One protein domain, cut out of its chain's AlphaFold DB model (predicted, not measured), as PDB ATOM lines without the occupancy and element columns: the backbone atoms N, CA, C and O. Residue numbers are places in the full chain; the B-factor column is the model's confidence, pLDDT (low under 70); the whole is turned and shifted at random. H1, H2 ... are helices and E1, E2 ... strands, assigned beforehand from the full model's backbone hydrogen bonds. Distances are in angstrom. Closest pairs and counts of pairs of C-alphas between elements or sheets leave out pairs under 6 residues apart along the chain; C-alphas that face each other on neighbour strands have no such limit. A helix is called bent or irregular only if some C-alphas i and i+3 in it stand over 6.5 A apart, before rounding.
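This is residues 7 to 142 of the 142 residues of an uncharacterized protein of Kribbella sp. NEAU-THZ 27 (UniProt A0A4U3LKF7). Crossed helices are stacked from H2 at one end, through H3 and H4 in the middle, to H5 and then H7 at the other end, with two separate strand hairpins added to them. The hairpin of E1 and E2 packs on one side of H2 and reaches past it at its turn, while the hairpin of E3 and E4 projects from the helices like an arm. The printed part has 136 residues, with seven named helices and four named strands in the order E1, E2, H1, H2, H3, H4, E3, E4, H5, H6, H7; it is mostly helix. Both sheets, E1 - E2 and E3 - E4, are antiparallel. The whole is compact, with a radius of gyration of the C-alphas of 16.2 A, and spans 50 by 44 by 25 A.

Find C-alpha 7 at (43.480, 13.225, 41.648), where E1 begins, residues 7 to 9; E2 follows at residues 16 to 19. Next comes H1, residues 21 to 25, neither bent nor irregular, but only just: C-alphas 22 and 25 are 6.0 A apart. Find C-alpha 27 at (35.104, 13.325, 56.189); from there H2, residues 27 to 45, runs 25.0 A. H3 holds residues 57 to 67 over 15.2 A, and H4 residues 71 to 77 over 9.6 A. E3, residues 79 to 83, measures 13.3 A, and E4, residues 90 to 94, 12.6 A. H5 takes residues 100 to 113 over 19.8 A. H6, residues 120 to 124, is only just irregular, with C-alphas 120 and 123 6.6 A apart. H7, residues 127 to 140, runs 20.0 A and ends at C-alpha 140, (24.193, -15.580, 48.416).

Begin at the hairpin of E1 and E2, where N 7 and O 18 are within hydrogen-bond range at 2.9 A, as are N 9 and O 16 at 2.8 A. Look from E1 to H2: their closest C-alphas are those of Trp 8 and Glu 37, 5.2 A apart. H1 and H2 only just touch, only at the corner, with 3 pairs of C-alphas within 8 A; the closest are Leu 23 and Leu 30, 5.2 A. With residues 35 to 43 alone H2 touches H3, closest at C-alphas 39 and 61, 5.1 A, at a steep tilt of 67 degrees, opposite ways. With residues 28 to 36 alone it touches H4, closest at C-alphas 32 and 74, 4.6 A. In the hairpin of E3 and E4, N 91 and O 82 are within hydrogen-bond range at 2.7 A. H4 and H5 touch at a shallow tilt of 16 degrees, opposite ways, with C-alphas 75 and 103 closest at 5.8 A. H5 and H7 touch at a steep tilt of 45 degrees, the same way, with C-alphas 104 and 133 closest at 4.4 A. H6 is close to H7 but not clearly touching, with C-alphas 122 and 130 closest at 6.2 A. H2 and H7 are apart. Every O i to N i+4 pair is within hydrogen-bond range in H2, H4, H5 and H7, against 4 of 7 in H3 and 0 of 1 in H1 and in H6, where 2 of 2 and 1 of 2 O i to N i+3 pairs are within range.

The two C-alphas farthest apart are those of Pro 12 and Arg 142, the chain's last residue, at 50.4 A. The printed part has no cut. The link from H2 to H3, 11 residues, is the long one. The mean pLDDT of the printed part is 93.5; look for lower values in E3, mean 78, and E4, mean 74, where residue 92 alone is under 70.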
ATOM      1  N   ARG A   7      42.741  13.615  42.845       94.75
ATOM      2  CA  ARG A   7      43.480  13.225  41.648       94.75
ATOM      3  C   ARG A   7      44.718  12.411  41.993       94.75
ATOM      4  O   ARG A   7      45.596  12.890  42.707       94.75
ATOM      5  N   TRP A   8      44.831  11.237  41.393       96.94
ATOM      6  CA  TRP A   8      46.070  10.486  41.278       96.94
ATOM      7  C   TRP A   8      46.851  10.928  40.033       96.94
ATOM      8  O   TRP A   8      46.304  11.064  38.934       96.94
ATOM      9  N   ILE A   9      48.147  11.187  40.201       96.69
ATOM     10  CA  ILE A   9      49.040  11.679  39.151       96.69
ATOM     11  C   ILE A   9      50.277  10.790  39.102       96.69
ATOM     12  O   ILE A   9      51.042  10.720  40.065       96.69
ATOM     13  N   ARG A  10      50.517  10.157  37.950       95.19
ATOM     14  CA  ARG A  10      51.782   9.463  37.695       95.19
ATOM     15  C   ARG A  10      52.905  10.482  37.514       95.19
ATOM     16  O   ARG A  10      52.806  11.361  36.658       95.19
ATOM     17  N   GLY A  11      53.968  10.350  38.303       93.44
ATOM     18  CA  GLY A  11      55.134  11.235  38.251       93.44
ATOM     19  C   GLY A  11      56.400  10.524  37.761       93.44
ATOM     20  O   GLY A  11      56.454   9.297  37.743       93.44
ATOM     21  N   PRO A  12      57.449  11.277  37.381       86.94
ATOM     22  CA  PRO A  12      58.701  10.718  36.855       86.94
ATOM     23  C   PRO A  12      59.571  10.001  37.904       86.94
ATOM     24  O   PRO A  12      60.523   9.325  37.532       86.94
ATOM     25  N   GLY A  13      59.268  10.145  39.199       89.94
ATOM     26  CA  GLY A  13      59.990   9.471  40.288       89.94
ATOM     27  C   GLY A  13      59.082   8.954  41.403       89.94
ATOM     28  O   GLY A  13      59.350   7.900  41.970       89.94
ATOM     29  N   GLN A  14      57.984   9.657  41.681       94.12
ATOM     30  CA  GLN A  14      56.934   9.193  42.585       94.12
ATOM     31  C   GLN A  14      55.563   9.605  42.056       94.12
ATOM     32  O   GLN A  14      55.413  10.692  41.486       94.12
ATOM     33  N   ASN A  15      54.569   8.748  42.270       97.50
ATOM     34  CA  ASN A  15      53.173   9.084  42.028       97.50
ATOM     35  C   ASN A  15      52.657   9.988  43.153       97.50
ATOM     36  O   ASN A  15      53.181   9.978  44.268       97.50
ATOM     37  N   GLN A  16      51.652  10.804  42.852       97.50
ATOM     38  CA  GLN A  16      51.093  11.783  43.781       97.50
ATOM     39  C   GLN A  16      49.585  11.608  43.893       97.50
ATOM     40  O   GLN A  16      48.919  11.262  42.920       97.50
ATOM     41  N   ILE A  17      49.060  11.877  45.086       97.12
ATOM     42  CA  ILE A  17      47.627  11.969  45.346       97.12
ATOM     43  C   ILE A  17      47.353  13.377  45.857       97.12
ATOM     44  O   ILE A  17      47.877  13.785  46.892       97.12
ATOM     45  N   GLU A  18      46.522  14.107  45.127       96.12
ATOM     46  CA  GLU A  18      46.082  15.451  45.476       96.12
ATOM     47  C   GLU A  18      44.612  15.422  45.900       96.12
ATOM     48  O   GLU A  18      43.779  14.781  45.259       96.12
ATOM     49  N   LEU A  19      44.282  16.141  46.973       94.56
ATOM     50  CA  LEU A  19      42.921  16.259  47.492       94.56
ATOM     51  C   LEU A  19      42.554  17.736  47.629       94.56
ATOM     52  O   LEU A  19      43.318  18.525  48.189       94.56
ATOM     53  N   ALA A  20      41.363  18.115  47.166       92.19
ATOM     54  CA  ALA A  20      40.875  19.474  47.354       92.19
ATOM     55  C   ALA A  20      40.705  19.786  48.860       92.19
ATOM     56  O   ALA A  20      39.975  19.063  49.543       92.19
ATOM     57  N   PRO A  21      41.258  20.897  49.398       91.69
ATOM     58  CA  PRO A  21      41.144  21.228  50.826       91.69
ATOM     59  C   PRO A  21      39.700  21.338  51.337       91.69
ATOM     60  O   PRO A  21      39.425  21.127  52.514       91.69
ATOM     61  N   ALA A  22      38.754  21.648  50.444       89.06
ATOM     62  CA  ALA A  22      37.332  21.714  50.768       89.06
ATOM     63  C   ALA A  22      36.740  20.364  51.223       89.06
ATOM     64  O   ALA A  22      35.698  20.364  51.874       89.06
ATOM     65  N   LEU A  23      37.395  19.235  50.918       89.25
ATOM     66  CA  LEU A  23      36.968  17.902  51.354       89.25
ATOM     67  C   LEU A  23      37.028  17.715  52.871       89.25
ATOM     68  O   LEU A  23      36.295  16.892  53.400       89.25
ATOM     69  N   VAL A  24      37.820  18.512  53.596       90.31
ATOM     70  CA  VAL A  24      37.895  18.444  55.068       90.31
ATOM     71  C   VAL A  24      36.533  18.709  55.733       90.31
ATOM     72  O   VAL A  24      36.287  18.238  56.839       90.31
ATOM     73  N   ALA A  25      35.621  19.412  55.053       91.00
ATOM     74  CA  ALA A  25      34.263  19.652  55.544       91.00
ATOM     75  C   ALA A  25      33.339  18.418  55.466       91.00
ATOM     76  O   ALA A  25      32.266  18.432  56.065       91.00
ATOM     77  N   ASP A  26      33.733  17.370  54.737       90.88
ATOM     78  CA  ASP A  26      32.983  16.122  54.578       90.88
ATOM     79  C   ASP A  26      33.939  14.919  54.710       90.88
ATOM     80  O   ASP A  26      34.484  14.434  53.714       90.88
ATOM     81  N   PRO A  27      34.170  14.421  55.942       93.38
ATOM     82  CA  PRO A  27      35.104  13.325  56.189       93.38
ATOM     83  C   PRO A  27      34.762  12.025  55.451       93.38
ATOM     84  O   PRO A  27      35.669  11.280  55.086       93.38
ATOM     85  N   VAL A  28      33.475  11.743  55.205       93.75
ATOM     86  CA  VAL A  28      33.061  10.542  54.459       93.75
ATOM     87  C   VAL A  28      33.490  10.670  53.003       93.75
ATOM     88  O   VAL A  28      34.115   9.755  52.468       93.75
ATOM     89  N   ALA A  29      33.226  11.823  52.383       92.12
ATOM     90  CA  ALA A  29      33.678  12.100  51.025       92.12
ATOM     91  C   ALA A  29      35.205  12.133  50.912       92.12
ATOM     92  O   ALA A  29      35.751  11.601  49.948       92.12
ATOM     93  N   LEU A  30      35.891  12.726  51.893       94.50
ATOM     94  CA  LEU A  30      37.349  12.778  51.941       94.50
ATOM     95  C   LEU A  30      37.955  11.372  51.916       94.50
ATOM     96  O   LEU A  30      38.821  11.102  51.087       94.50
ATOM     97  N   ILE A  31      37.488  10.475  52.791       96.81
ATOM     98  CA  ILE A  31      38.003   9.103  52.865       96.81
ATOM     99  C   ILE A  31      37.640   8.320  51.602       96.81
ATOM    100  O   ILE A  31      38.491   7.606  51.081       96.81
ATOM    101  N   ALA A  32      36.417   8.469  51.083       95.88
ATOM    102  CA  ALA A  32      35.994   7.802  49.854       95.88
ATOM    103  C   ALA A  32      36.870   8.190  48.653       95.88
ATOM    104  O   ALA A  32      37.353   7.323  47.931       95.88
ATOM    105  N   ILE A  33      37.120   9.490  48.472       95.56
ATOM    106  CA  ILE A  33      37.965   9.999  47.387       95.56
ATOM    107  C   ILE A  33      39.410   9.556  47.595       95.56
ATOM    108  O   ILE A  33      40.025   9.045  46.670       95.56
ATOM    109  N   TYR A  34      39.949   9.673  48.809       97.06
ATOM    110  CA  TYR A  34      41.303   9.204  49.082       97.06
ATOM    111  C   TYR A  34      41.465   7.701  48.803       97.06
ATOM    112  O   TYR A  34      42.434   7.302  48.164       97.06
ATOM    113  N   ALA A  35      40.504   6.871  49.218       97.81
ATOM    114  CA  ALA A  35      40.505   5.436  48.941       97.81
ATOM    115  C   ALA A  35      40.478   5.140  47.434       97.81
ATOM    116  O   ALA A  35      41.181   4.238  46.980       97.81
ATOM    117  N   HIS A  36      39.704   5.911  46.669       97.44
ATOM    118  CA  HIS A  36      39.673   5.832  45.213       97.44
ATOM    119  C   HIS A  36      41.045   6.186  44.608       97.44
ATOM    120  O   HIS A  36      41.607   5.392  43.860       97.44
ATOM    121  N   GLU A  37      41.662   7.306  44.994       97.88
ATOM    122  CA  GLU A  37      42.979   7.684  44.453       97.88
ATOM    123  C   GLU A  37      44.095   6.696  44.843       97.88
ATOM    124  O   GLU A  37      44.968   6.380  44.034       97.88
ATOM    125  N   VAL A  38      44.056   6.138  46.059       98.06
ATOM    126  CA  VAL A  38      44.952   5.036  46.459       98.06
ATOM    127  C   VAL A  38      44.674   3.781  45.630       98.06
ATOM    128  O   VAL A  38      45.591   3.024  45.313       98.06
ATOM    129  N   GLY A  39      43.426   3.555  45.229       98.00
ATOM    130  CA  GLY A  39      43.077   2.475  44.325       98.00
ATOM    131  C   GLY A  39      43.724   2.618  42.943       98.00
ATOM    132  O   GLY A  39      44.235   1.629  42.412       98.00
ATOM    133  N   HIS A  40      43.807   3.836  42.401       97.88
ATOM    134  CA  HIS A  40      44.579   4.103  41.180       97.88
ATOM    135  C   HIS A  40      46.060   3.769  41.358       97.88
ATOM    136  O   HIS A  40      46.645   3.141  40.479       97.88
ATOM    137  N   GLU A  41      46.658   4.082  42.508       97.88
ATOM    138  CA  GLU A  41      48.035   3.667  42.805       97.88
ATOM    139  C   GLU A  41      48.178   2.136  42.819       97.88
ATOM    140  O   GLU A  41      49.063   1.566  42.176       97.88
ATOM    141  N   LEU A  42      47.260   1.438  43.491       97.81
ATOM    142  CA  LEU A  42      47.280  -0.021  43.563       97.81
ATOM    143  C   LEU A  42      47.032  -0.694  42.210       97.81
ATOM    144  O   LEU A  42      47.528  -1.797  41.996       97.81
ATOM    145  N   LEU A  43      46.273  -0.089  41.306       98.00
ATOM    146  CA  LEU A  43      45.927  -0.696  40.021       98.00
ATOM    147  C   LEU A  43      46.853  -0.234  38.901       98.00
ATOM    148  O   LEU A  43      47.529  -1.051  38.275       98.00
ATOM    149  N   LEU A  44      46.868   1.072  38.652       97.38
ATOM    150  CA  LEU A  44      47.650   1.694  37.598       97.38
ATOM    151  C   LEU A  44      49.079   1.914  38.067       97.38
ATOM    152  O   LEU A  44      49.978   1.524  37.341       97.38
ATOM    153  N   GLY A  45      49.310   2.497  39.246       96.62
ATOM    154  CA  GLY A  45      50.658   2.819  39.743       96.62
ATOM    155  C   GLY A  45      51.593   1.611  39.838       96.62
ATOM    156  O   GLY A  45      52.763   1.719  39.483       96.62
ATOM    157  N   SER A  46      51.053   0.448  40.211       95.50
ATOM    158  CA  SER A  46      51.786  -0.830  40.245       95.50
ATOM    159  C   SER A  46      51.675  -1.678  38.968       95.50
ATOM    160  O   SER A  46      52.004  -2.864  38.984       95.50
ATOM    161  N   ASP A  47      51.178  -1.093  37.875       95.62
ATOM    162  CA  ASP A  47      51.058  -1.709  36.547       95.62
ATOM    163  C   ASP A  47      50.272  -3.043  36.522       95.62
ATOM    164  O   ASP A  47      50.423  -3.863  35.611       95.62
ATOM    165  N   ARG A  48      49.371  -3.264  37.494       96.75
ATOM    166  CA  ARG A  48      48.445  -4.417  37.506       96.75
ATOM    167  C   ARG A  48      47.419  -4.336  36.382       96.75
ATOM    168  O   ARG A  48      46.935  -5.365  35.910       96.75
ATOM    169  N   ILE A  49      47.075  -3.118  35.971       97.38
ATOM    170  CA  ILE A  49      46.243  -2.841  34.801       97.38
ATOM    171  C   ILE A  49      46.870  -1.725  33.959       97.38
ATOM    172  O   ILE A  49      47.702  -0.960  34.437       97.38
ATOM    173  N   SER A  50      46.410  -1.582  32.716       96.12
ATOM    174  CA  SER A  50      46.691  -0.414  31.879       96.12
ATOM    175  C   SER A  50      45.390   0.226  31.405       96.12
ATOM    176  O   SER A  50      44.407  -0.477  31.166       96.12
ATOM    177  N   LEU A  51      45.409   1.542  31.179       93.81
ATOM    178  CA  LEU A  51      44.257   2.280  30.641       93.81
ATOM    179  C   LEU A  51      43.779   1.712  29.294       93.81
ATOM    180  O   LEU A  51      42.587   1.667  29.015       93.81
ATOM    181  N   THR A  52      44.710   1.219  28.473       94.94
ATOM    182  CA  THR A  52      44.407   0.617  27.167       94.94
ATOM    183  C   THR A  52      43.698  -0.731  27.265       94.94
ATOM    184  O   THR A  52      42.888  -1.053  26.401       94.94
ATOM    185  N   ARG A  53      43.999  -1.536  28.291       95.44
ATOM    186  CA  ARG A  53      43.409  -2.873  28.476       95.44
ATOM    187  C   ARG A  53      42.198  -2.864  29.404       95.44
ATOM    188  O   ARG A  53      41.405  -3.798  29.352       95.44
ATOM    189  N   ARG A  54      42.070  -1.848  30.260       96.38
ATOM    190  CA  ARG A  54      41.001  -1.689  31.253       96.38
ATOM    191  C   ARG A  54      40.357  -0.305  31.121       96.38
ATOM    192  O   ARG A  54      40.623   0.567  31.944       96.38
ATOM    193  N   PRO A  55      39.504  -0.090  30.101       94.38
ATOM    194  CA  PRO A  55      38.730   1.150  29.983       94.38
ATOM    195  C   PRO A  55      37.732   1.334  31.142       94.38
ATOM    196  O   PRO A  55      37.264   2.437  31.389       94.38
ATOM    197  N   ASP A  56      37.433   0.261  31.876       95.44
ATOM    198  CA  ASP A  56      36.634   0.230  33.101       95.44
ATOM    199  C   ASP A  56      37.458   0.509  34.376       95.44
ATOM    200  O   ASP A  56      36.989   0.206  35.474       95.44
ATOM    201  N   HIS A  57      38.678   1.050  34.257       96.44
ATOM    202  CA  HIS A  57      39.569   1.261  35.403       96.44
ATOM    203  C   HIS A  57      38.921   2.093  36.514       96.44
ATOM    204  O   HIS A  57      39.111   1.773  37.674       96.44
ATOM    205  N   GLU A  58      38.110   3.098  36.187       95.94
ATOM    206  CA  GLU A  58      37.449   3.938  37.186       95.94
ATOM    207  C   GLU A  58      36.403   3.173  38.041       95.94
ATOM    208  O   GLU A  58      36.535   3.149  39.268       95.94
ATOM    209  N   PRO A  59      35.406   2.461  37.458       97.06
ATOM    210  CA  PRO A  59      34.569   1.525  38.216       97.06
ATOM    211  C   PRO A  59      35.353   0.447  38.973       97.06
ATOM    212  O   PRO A  59      34.953   0.051  40.067       97.06
ATOM    213  N   LEU A  60      36.454  -0.054  38.401       97.81
ATOM    214  CA  LEU A  60      37.303  -1.037  39.073       97.81
ATOM    215  C   LEU A  60      37.992  -0.430  40.300       97.81
ATOM    216  O   LEU A  60      38.074  -1.091  41.334       97.81
ATOM    217  N   THR A  61      38.453   0.814  40.205       97.81
ATOM    218  CA  THR A  61      39.046   1.565  41.309       97.81
ATOM    219  C   THR A  61      38.039   1.730  42.450       97.81
ATOM    220  O   THR A  61      38.370   1.428  43.594       97.81
ATOM    221  N   ASP A  62      36.780   2.073  42.155       97.69
ATOM    222  CA  ASP A  62      35.708   2.062  43.164       97.69
ATOM    223  C   ASP A  62      35.511   0.666  43.774       97.69
ATOM    224  O   ASP A  62      35.399   0.530  44.994       97.69
ATOM    225  N   LEU A  63      35.494  -0.385  42.947       98.25
ATOM    226  CA  LEU A  63      35.274  -1.760  43.396       98.25
ATOM    227  C   LEU A  63      36.351  -2.221  44.380       98.25
ATOM    228  O   LEU A  63      36.032  -2.835  45.399       98.25
ATOM    229  N   ILE A  64      37.624  -1.931  44.108       98.00
ATOM    230  CA  ILE A  64      38.702  -2.386  44.991       98.00
ATOM    231  C   ILE A  64      38.632  -1.725  46.365       98.00
ATOM    232  O   ILE A  64      39.009  -2.367  47.343       98.00
ATOM    233  N   THR A  65      38.069  -0.516  46.493       98.38
ATOM    234  CA  THR A  65      37.868   0.092  47.820       98.38
ATOM    235  C   THR A  65      37.029  -0.808  48.732       98.38
ATOM    236  O   THR A  65      37.299  -0.889  49.930       98.38
ATOM    237  N   VAL A  66      36.067  -1.555  48.173       98.56
ATOM    238  CA  VAL A  66      35.248  -2.530  48.907       98.56
ATOM    239  C   VAL A  66      36.113  -3.656  49.452       98.56
ATOM    240  O   VAL A  66      36.097  -3.918  50.654       98.56
ATOM    241  N   PHE A  67      36.920  -4.278  48.595       98.12
ATOM    242  CA  PHE A  67      37.725  -5.440  48.972       98.12
ATOM    243  C   PHE A  67      38.944  -5.096  49.839       98.12
ATOM    244  O   PHE A  67      39.430  -5.963  50.562       98.12
ATOM    245  N   TYR A  68      39.373  -3.831  49.857       97.50
ATOM    246  CA  TYR A  68      40.354  -3.306  50.817       97.50
ATOM    247  C   TYR A  68      39.723  -2.777  52.121       97.50
ATOM    248  O   TYR A  68      40.432  -2.263  52.983       97.50
ATOM    249  N   GLY A  69      38.405  -2.926  52.307       96.62
ATOM    250  CA  GLY A  69      37.714  -2.608  53.563       96.62
ATOM    251  C   GLY A  69      37.283  -1.146  53.731       96.62
ATOM    252  O   GLY A  69      36.778  -0.780  54.788       96.62
ATOM    253  N   LEU A  70      37.430  -0.311  52.699       98.06
ATOM    254  CA  LEU A  70      37.012   1.100  52.694       98.06
ATOM    255  C   LEU A  70      35.679   1.336  51.961       98.06
ATOM    256  O   LEU A  70      35.184   2.462  51.926       98.06
ATOM    257  N   GLY A  71      35.050   0.281  51.437       97.38
ATOM    258  CA  GLY A  71      33.824   0.368  50.637       97.38
ATOM    259  C   GLY A  71      32.617   0.991  51.335       97.38
ATOM    260  O   GLY A  71      31.716   1.462  50.651       97.38
ATOM    261  N   ILE A  72      32.590   1.043  52.672       97.75
ATOM    262  CA  ILE A  72      31.546   1.760  53.426       97.75
ATOM    263  C   ILE A  72      31.579   3.256  53.091       97.75
ATOM    264  O   ILE A  72      30.531   3.856  52.862       97.75
ATOM    265  N   PHE A  73      32.771   3.854  53.010       97.00
ATOM    266  CA  PHE A  73      32.923   5.266  52.661       97.00
ATOM    267  C   PHE A  73      32.545   5.509  51.205       97.00
ATOM    268  O   PHE A  73      31.757   6.409  50.930       97.00
ATOM    269  N   THR A  74      33.028   4.667  50.288       96.62
ATOM    270  CA  THR A  74      32.684   4.733  48.859       96.62
ATOM    271  C   THR A  74      31.175   4.632  48.645       96.62
ATOM    272  O   THR A  74      30.597   5.448  47.933       96.62
ATOM    273  N   ALA A  75      30.512   3.690  49.320       96.81
ATOM    274  CA  ALA A  75      29.066   3.515  49.273       96.81
ATOM    275  C   ALA A  75      28.291   4.720  49.808       96.81
ATOM    276  O   ALA A  75      27.393   5.212  49.128       96.81
ATOM    277  N   ASN A  76      28.639   5.210  50.997       95.31
ATOM    278  CA  ASN A  76      27.934   6.334  51.613       95.31
ATOM    279  C   ASN A  76      28.199   7.654  50.872       95.31
ATOM    280  O   ASN A  76      27.367   8.556  50.870       95.31
ATOM    281  N   ALA A  77      29.347   7.775  50.201       92.56
ATOM    282  CA  ALA A  77      29.655   8.923  49.360       92.56
ATOM    283  C   ALA A  77      29.020   8.835  47.962       92.56
ATOM    284  O   ALA A  77      28.957   9.863  47.292       92.56
ATOM    285  N   ALA A  78      28.546   7.667  47.506       89.75
ATOM    286  CA  ALA A  78      28.097   7.447  46.123       89.75
ATOM    287  C   ALA A  78      26.860   8.270  45.718       89.75
ATOM    288  O   ALA A  78      26.546   8.413  44.529       89.75
ATOM    289  N   TYR A  79      26.152   8.832  46.699       86.06
ATOM    290  CA  TYR A  79      24.955   9.628  46.490       86.06
ATOM    291  C   TYR A  79      24.998  10.924  47.304       86.06
ATOM    292  O   TYR A  79      24.982  10.915  48.530       86.06
ATOM    293  N   GLU A  80      24.966  12.068  46.620       77.25
ATOM    294  CA  GLU A  80      24.893  13.387  47.244       77.25
ATOM    295  C   GLU A  80      23.561  14.074  46.902       77.25
ATOM    296  O   GLU A  80      23.057  13.999  45.779       77.25
ATOM    297  N   ARG A  81      22.983  14.804  47.861       75.88
ATOM    298  CA  ARG A  81      21.833  15.687  47.614       75.88
ATOM    299  C   ARG A  81      22.307  17.132  47.522       75.88
ATOM    300  O   ARG A  81      22.476  17.787  48.552       75.88
ATOM    301  N   ARG A  82      22.449  17.659  46.305       73.31
ATOM    302  CA  ARG A  82      22.862  19.055  46.083       73.31
ATOM    303  C   ARG A  82      21.673  19.992  45.932       73.31
ATOM    304  O   ARG A  82      20.677  19.579  45.346       73.31
ATOM    305  N   PRO A  83      21.735  21.243  46.419       77.88
ATOM    306  CA  PRO A  83      20.720  22.242  46.106       77.88
ATOM    307  C   PRO A  83      20.539  22.377  44.594       77.88
ATOM    308  O   PRO A  83      21.519  22.377  43.847       77.88
ATOM    309  N   ARG A  84      19.292  22.483  44.133       78.50
ATOM    310  CA  ARG A  84      19.036  22.773  42.719       78.50
ATOM    311  C   ARG A  84      19.485  24.202  42.377       78.50
ATOM    312  O   ARG A  84      19.326  25.084  43.223       78.50
ATOM    313  N   PRO A  85      19.939  24.476  41.138       78.50
ATOM    314  CA  PRO A  85      20.309  25.831  40.708       78.50
ATOM    315  C   PRO A  85      19.183  26.862  40.861       78.50
ATOM    316  O   PRO A  85      19.434  28.038  41.083       78.50
ATOM    317  N   ASN A  86      17.926  26.413  40.791       84.06
ATOM    318  CA  ASN A  86      16.740  27.248  40.972       84.06
ATOM    319  C   ASN A  86      16.362  27.495  42.451       84.06
ATOM    320  O   ASN A  86      15.275  28.002  42.723       84.06
ATOM    321  N   GLY A  87      17.197  27.067  43.405       79.31
ATOM    322  CA  GLY A  87      16.962  27.198  44.846       79.31
ATOM    323  C   GLY A  87      15.836  26.319  45.406       79.31
ATOM    324  O   GLY A  87      15.589  26.335  46.610       79.31
ATOM    325  N   ARG A  88      15.144  25.527  44.573       79.88
ATOM    326  CA  ARG A  88      13.981  24.727  44.988       79.88
ATOM    327  C   ARG A  88      14.357  23.267  45.221       79.88
ATOM    328  O   ARG A  88      14.343  22.423  44.318       79.88
ATOM    329  N   GLY A  89      14.620  22.959  46.487       79.25
ATOM    330  CA  GLY A  89      14.907  21.609  46.963       79.25
ATOM    331  C   GLY A  89      16.308  21.125  46.592       79.25
ATOM    332  O   GLY A  89      17.170  21.896  46.167       79.25
ATOM    333  N   LYS A  90      16.539  19.824  46.772       79.06
ATOM    334  CA  LYS A  90      17.806  19.171  46.434       79.06
ATOM    335  C   LYS A  90      17.607  18.208  45.261       79.06
ATOM    336  O   LYS A  90      16.564  17.561  45.175       79.06
ATOM    337  N   GLN A  91      18.584  18.124  44.366       75.25
ATOM    338  CA  GLN A  91      18.661  17.107  43.323       75.25
ATOM    339  C   GLN A  91      19.611  15.977  43.737       75.25
ATOM    340  O   GLN A  91      20.644  16.253  44.358       75.25
ATOM    341  N   PRO A  92      19.281  14.725  43.378       68.50
ATOM    342  CA  PRO A  92      20.240  13.630  43.392       68.50
ATOM    343  C   PRO A  92      21.445  13.984  42.525       68.50
ATOM    344  O   PRO A  92      21.273  14.426  41.388       68.50
ATOM    345  N   MET A  93      22.648  13.753  43.025       72.69
ATOM    346  CA  MET A  93      23.855  13.735  42.218       72.69
ATOM    347  C   MET A  93      24.638  12.491  42.595       72.69
ATOM    348  O   MET A  93      24.995  12.300  43.756       72.69
ATOM    349  N   ALA A  94      24.871  11.629  41.616       72.75
ATOM    350  CA  ALA A  94      25.713  10.476  41.850       72.75
ATOM    351  C   ALA A  94      27.180  10.921  41.890       72.75
ATOM    352  O   ALA A  94      27.596  11.788  41.117       72.75
ATOM    353  N   ARG A  95      27.941  10.330  42.804       77.25
ATOM    354  CA  ARG A  95      29.377  10.538  42.986       77.25
ATOM    355  C   ARG A  95      30.064   9.180  42.851       77.25
ATOM    356  O   ARG A  95      29.478   8.162  43.201       77.25
ATOM    357  N   GLY A  96      31.274   9.174  42.303       82.75
ATOM    358  CA  GLY A  96      31.935   7.932  41.908       82.75
ATOM    359  C   GLY A  96      31.316   7.304  40.656       82.75
ATOM    360  O   GLY A  96      30.340   7.798  40.069       82.75
ATOM    361  N   TYR A  97      31.929   6.210  40.238       91.06
ATOM    362  CA  TYR A  97      31.634   5.484  39.012       91.06
ATOM    363  C   TYR A  97      30.681   4.317  39.270       91.06
ATOM    364  O   TYR A  97      29.747   4.109  38.490       91.06
ATOM    365  N   LEU A  98      30.840   3.607  40.390       94.12
ATOM    366  CA  LEU A  98      29.862   2.619  40.838       94.12
ATOM    367  C   LEU A  98      28.682   3.290  41.546       94.12
ATOM    368  O   LEU A  98      28.828   4.176  42.382       94.12
ATOM    369  N   ARG A  99      27.470   2.844  41.206       92.19
ATOM    370  CA  ARG A  99      26.232   3.295  41.858       92.19
ATOM    371  C   ARG A  99      25.971   2.499  43.134       92.19
ATOM    372  O   ARG A  99      26.454   1.378  43.277       92.19
ATOM    373  N   GLU A 100      25.117   3.040  44.006       93.69
ATOM    374  CA  GLU A 100      24.711   2.416  45.278       93.69
ATOM    375  C   GLU A 100      24.327   0.934  45.135       93.69
ATOM    376  O   GLU A 100      24.694   0.131  45.984       93.69
ATOM    377  N   ALA A 101      23.631   0.553  44.056       94.75
ATOM    378  CA  ALA A 101      23.239  -0.836  43.808       94.75
ATOM    379  C   ALA A 101      24.444  -1.768  43.581       94.75
ATOM    380  O   ALA A 101      24.520  -2.826  44.200       94.75
ATOM    381  N   ALA A 102      25.406  -1.355  42.750       97.00
ATOM    382  CA  ALA A 102      26.619  -2.132  42.488       97.00
ATOM    383  C   ALA A 102      27.515  -2.211  43.734       97.00
ATOM    384  O   ALA A 102      28.069  -3.263  44.038       97.00
ATOM    385  N   LEU A 103      27.613  -1.116  44.497       97.94
ATOM    386  CA  LEU A 103      28.359  -1.091  45.759       97.94
ATOM    387  C   LEU A 103      27.700  -1.977  46.823       97.94
ATOM    388  O   LEU A 103      28.396  -2.697  47.534       97.94
ATOM    389  N   ALA A 104      26.369  -1.977  46.909       98.00
ATOM    390  CA  ALA A 104      25.621  -2.855  47.800       98.00
ATOM    391  C   ALA A 104      25.863  -4.339  47.482       98.00
ATOM    392  O   ALA A 104      26.089  -5.132  48.396       98.00
ATOM    393  N   GLU A 105      25.858  -4.704  46.198       98.38
ATOM    394  CA  GLU A 105      26.173  -6.060  45.751       98.38
ATOM    395  C   GLU A 105      27.628  -6.437  46.063       98.38
ATOM    396  O   GLU A 105      27.875  -7.481  46.666       98.38
ATOM    397  N   ALA A 106      28.592  -5.567  45.747       98.56
ATOM    398  CA  ALA A 106      30.002  -5.800  46.055       98.56
ATOM    399  C   ALA A 106      30.246  -5.995  47.563       98.56
ATOM    400  O   ALA A 106      30.979  -6.898  47.962       98.56
ATOM    401  N   LEU A 107      29.595  -5.195  48.415       98.75
ATOM    402  CA  LEU A 107      29.667  -5.330  49.872       98.75
ATOM    403  C   LEU A 107      29.049  -6.647  50.370       98.75
ATOM    404  O   LEU A 107      29.528  -7.205  51.356       98.75
ATOM    405  N   ALA A 108      28.024  -7.170  49.691       98.62
ATOM    406  CA  ALA A 108      27.457  -8.479  50.009       98.62
ATOM    407  C   ALA A 108      28.435  -9.611  49.664       98.62
ATOM    408  O   ALA A 108      28.632 -10.512  50.475       98.62
ATOM    409  N   TYR A 109      29.108  -9.538  48.511       98.56
ATOM    410  CA  TYR A 109      30.190 -10.470  48.184       98.56
ATOM    411  C   TYR A 109      31.358 -10.360  49.165       98.56
ATOM    412  O   TYR A 109      31.895 -11.379  49.589       98.56
ATOM    413  N   TYR A 110      31.730  -9.147  49.574       98.44
ATOM    414  CA  TYR A 110      32.768  -8.939  50.582       98.44
ATOM    415  C   TYR A 110      32.417  -9.611  51.919       98.44
ATOM    416  O   TYR A 110      33.246 -10.332  52.473       98.44
ATOM    417  N   ALA A 111      31.178  -9.447  52.398       98.44
ATOM    418  CA  ALA A 111      30.684 -10.134  53.592       98.44
ATOM    419  C   ALA A 111      30.701 -11.665  53.422       98.44
ATOM    420  O   ALA A 111      31.206 -12.378  54.290       98.44
ATOM    421  N   LEU A 112      30.225 -12.172  52.276       98.25
ATOM    422  CA  LEU A 112      30.223 -13.603  51.958       98.25
ATOM    423  C   LEU A 112      31.636 -14.199  52.007       98.25
ATOM    424  O   LEU A 112      31.844 -15.221  52.658       98.25
ATOM    425  N   LEU A 113      32.609 -13.557  51.350       97.56
ATOM    426  CA  LEU A 113      34.004 -14.012  51.317       97.56
ATOM    427  C   LEU A 113      34.657 -14.016  52.706       97.56
ATOM    428  O   LEU A 113      35.608 -14.758  52.938       97.56
ATOM    429  N   ARG A 114      34.134 -13.214  53.637       97.12
ATOM    430  CA  ARG A 114      34.552 -13.176  55.044       97.12
ATOM    431  C   ARG A 114      33.763 -14.137  55.939       97.12
ATOM    432  O   ARG A 114      34.013 -14.189  57.139       97.12
ATOM    433  N   GLY A 115      32.810 -14.891  55.386       97.06
ATOM    434  CA  GLY A 115      31.927 -15.778  56.148       97.06
ATOM    435  C   GLY A 115      30.915 -15.036  57.030       97.06
ATOM    436  O   GLY A 115      30.360 -15.615  57.966       97.06
ATOM    437  N   GLU A 116      30.660 -13.756  56.758       97.50
ATOM    438  CA  GLU A 116      29.817 -12.892  57.579       97.50
ATOM    439  C   GLU A 116      28.360 -12.945  57.106       97.50
ATOM    440  O   GLU A 116      27.985 -12.305  56.130       97.50
ATOM    441  N   ARG A 117      27.493 -13.654  57.841       94.62
ATOM    442  CA  ARG A 117      26.035 -13.662  57.572       94.62
ATOM    443  C   ARG A 117      25.327 -12.389  58.042       94.62
ATOM    444  O   ARG A 117      24.266 -12.032  57.534       94.62
ATOM    445  N   ARG A 118      25.867 -11.759  59.088       95.19
ATOM    446  CA  ARG A 118      25.353 -10.541  59.727       95.19
ATOM    447  C   ARG A 118      26.541  -9.651  60.094       95.19
ATOM    448  O   ARG A 118      26.965  -9.674  61.244       95.19
ATOM    449  N   PRO A 119      27.132  -8.948  59.119       97.19
ATOM    450  CA  PRO A 119      28.290  -8.106  59.377       97.19
ATOM    451  C   PRO A 119      27.961  -6.960  60.344       97.19
ATOM    452  O   PRO A 119      27.127  -6.109  60.036       97.19
ATOM    453  N   ASP A 120      28.662  -6.884  61.480       97.00
ATOM    454  CA  ASP A 120      28.470  -5.826  62.491       97.00
ATOM    455  C   ASP A 120      28.739  -4.414  61.949       97.00
ATOM    456  O   ASP A 120      28.240  -3.420  62.485       97.00
ATOM    457  N   TRP A 121      29.540  -4.311  60.885       97.62
ATOM    458  CA  TRP A 121      29.882  -3.049  60.235       97.62
ATOM    459  C   TRP A 121      28.743  -2.486  59.374       97.62
ATOM    460  O   TRP A 121      28.771  -1.301  59.031       97.62
ATOM    461  N   ASP A 122      27.702  -3.267  59.064       97.62
ATOM    462  CA  ASP A 122      26.608  -2.812  58.197       97.62
ATOM    463  C   ASP A 122      25.819  -1.633  58.778       97.62
ATOM    464  O   ASP A 122      25.218  -0.850  58.039       97.62
ATOM    465  N   ARG A 123      25.882  -1.445  60.102       97.56
ATOM    466  CA  ARG A 123      25.279  -0.315  60.815       97.56
ATOM    467  C   ARG A 123      25.873   1.036  60.426       97.56
ATOM    468  O   ARG A 123      25.249   2.055  60.721       97.56
ATOM    469  N   HIS A 124      27.029   1.042  59.766       97.69
ATOM    470  CA  HIS A 124      27.689   2.240  59.252       97.69
ATOM    471  C   HIS A 124      27.299   2.570  57.807       97.69
ATOM    472  O   HIS A 124      27.610   3.662  57.349       97.69
ATOM    473  N   LEU A 125      26.607   1.674  57.093       97.56
ATOM    474  CA  LEU A 125      26.120   1.946  55.739       97.56
ATOM    475  C   LEU A 125      24.867   2.813  55.748       97.56
ATOM    476  O   LEU A 125      23.967   2.592  56.566       97.56
ATOM    477  N   ASP A 126      24.737   3.689  54.763       95.06
ATOM    478  CA  ASP A 126      23.500   4.422  54.538       95.06
ATOM    479  C   ASP A 126      22.322   3.472  54.253       95.06
ATOM    480  O   ASP A 126      22.501   2.391  53.674       95.06
ATOM    481  N   PRO A 127      21.087   3.832  54.663       95.44
ATOM    482  CA  PRO A 127      19.950   2.912  54.618       95.44
ATOM    483  C   PRO A 127      19.667   2.255  53.252       95.44
ATOM    484  O   PRO A 127      19.312   1.071  53.252       95.44
ATOM    485  N   PRO A 128      19.780   2.950  52.096       93.31
ATOM    486  CA  PRO A 128      19.575   2.328  50.788       93.31
ATOM    487  C   PRO A 128      20.597   1.226  50.494       93.31
ATOM    488  O   PRO A 128      20.195   0.095  50.208       93.31
ATOM    489  N   VAL A 129      21.892   1.521  50.651       96.50
ATOM    490  CA  VAL A 129      22.976   0.556  50.418       96.50
ATOM    491  C   VAL A 129      22.875  -0.612  51.392       96.50
ATOM    492  O   VAL A 129      22.929  -1.766  50.975       96.50
ATOM    493  N   ARG A 130      22.644  -0.340  52.684       98.12
ATOM    494  CA  ARG A 130      22.506  -1.377  53.718       98.12
ATOM    495  C   ARG A 130      21.417  -2.388  53.376       98.12
ATOM    496  O   ARG A 130      21.619  -3.592  53.515       98.12
ATOM    497  N   ARG A 131      20.253  -1.905  52.934       97.88
ATOM    498  CA  ARG A 131      19.136  -2.762  52.521       97.88
ATOM    499  C   ARG A 131      19.503  -3.598  51.298       97.88
ATOM    500  O   ARG A 131      19.240  -4.796  51.308       97.88
ATOM    501  N   GLY A 132      20.107  -2.984  50.278       97.88
ATOM    502  CA  GLY A 132      20.558  -3.695  49.078       97.88
ATOM    503  C   GLY A 132      21.552  -4.809  49.412       97.88
ATOM    504  O   GLY A 132      21.350  -5.951  49.012       97.88
ATOM    505  N   MET A 133      22.553  -4.497  50.239       98.31
ATOM    506  CA  MET A 133      23.588  -5.438  50.661       98.31
ATOM    507  C   MET A 133      22.981  -6.616  51.429       98.31
ATOM    508  O   MET A 133      23.230  -7.764  51.078       98.31
ATOM    509  N   ARG A 134      22.115  -6.353  52.420       98.19
ATOM    510  CA  ARG A 134      21.445  -7.411  53.201       98.19
ATOM    511  C   ARG A 134      20.601  -8.338  52.331       98.19
ATOM    512  O   ARG A 134      20.624  -9.548  52.539       98.19
ATOM    513  N   ASN A 135      19.862  -7.777  51.374       97.81
ATOM    514  CA  ASN A 135      19.048  -8.568  50.454       97.81
ATOM    515  C   ASN A 135      19.925  -9.488  49.600       97.81
ATOM    516  O   ASN A 135      19.637 -10.679  49.500       97.81
ATOM    517  N   GLN A 136      21.012  -8.955  49.038       98.19
ATOM    518  CA  GLN A 136      21.930  -9.736  48.216       98.19
ATOM    519  C   GLN A 136      22.652 -10.810  49.036       98.19
ATOM    520  O   GLN A 136      22.713 -11.965  48.627       98.19
ATOM    521  N   LEU A 137      23.130 -10.472  50.232       97.81
ATOM    522  CA  LEU A 137      23.797 -11.415  51.128       97.81
ATOM    523  C   LEU A 137      22.869 -12.571  51.539       97.81
ATOM    524  O   LEU A 137      23.300 -13.719  51.626       97.81
ATOM    525  N   ALA A 138      21.578 -12.293  51.739       96.69
ATOM    526  CA  ALA A 138      20.582 -13.323  52.014       96.69
ATOM    527  C   ALA A 138      20.340 -14.264  50.822       96.69
ATOM    528  O   ALA A 138      19.985 -15.419  51.045       96.69
ATOM    529  N   ILE A 139      20.509 -13.795  49.581       96.88
ATOM    530  CA  ILE A 139      20.457 -14.637  48.374       96.88
ATOM    531  C   ILE A 139      21.718 -15.499  48.285       96.88
ATOM    532  O   ILE A 139      21.610 -16.698  48.071       96.88
ATOM    533  N   LEU A 140      22.893 -14.905  48.510       96.31
ATOM    534  CA  LEU A 140      24.193 -15.580  48.416       96.31
ATOM    535  C   LEU A 140      24.399 -16.703  49.450       96.31
ATOM    536  O   LEU A 140      25.249 -17.564  49.259       96.31
ATOM    537  N   HIS A 141      23.650 -16.686  50.555       90.69
ATOM    538  CA  HIS A 141      23.693 -17.714  51.599       90.69
ATOM    539  C   HIS A 141      22.600 -18.790  51.493       90.69
ATOM    540  O   HIS A 141      22.485 -19.606  52.415       90.69
ATOM    541  N   ARG A 142      21.782 -18.763  50.439       81.38
ATOM    542  CA  ARG A 142      20.857 -19.858  50.116       81.38
ATOM    543  C   ARG A 142      21.591 -20.970  49.389       81.38
ATOM    544  O   ARG A 142      21.259 -22.132  49.698       81.38
TER     545      ARG A 142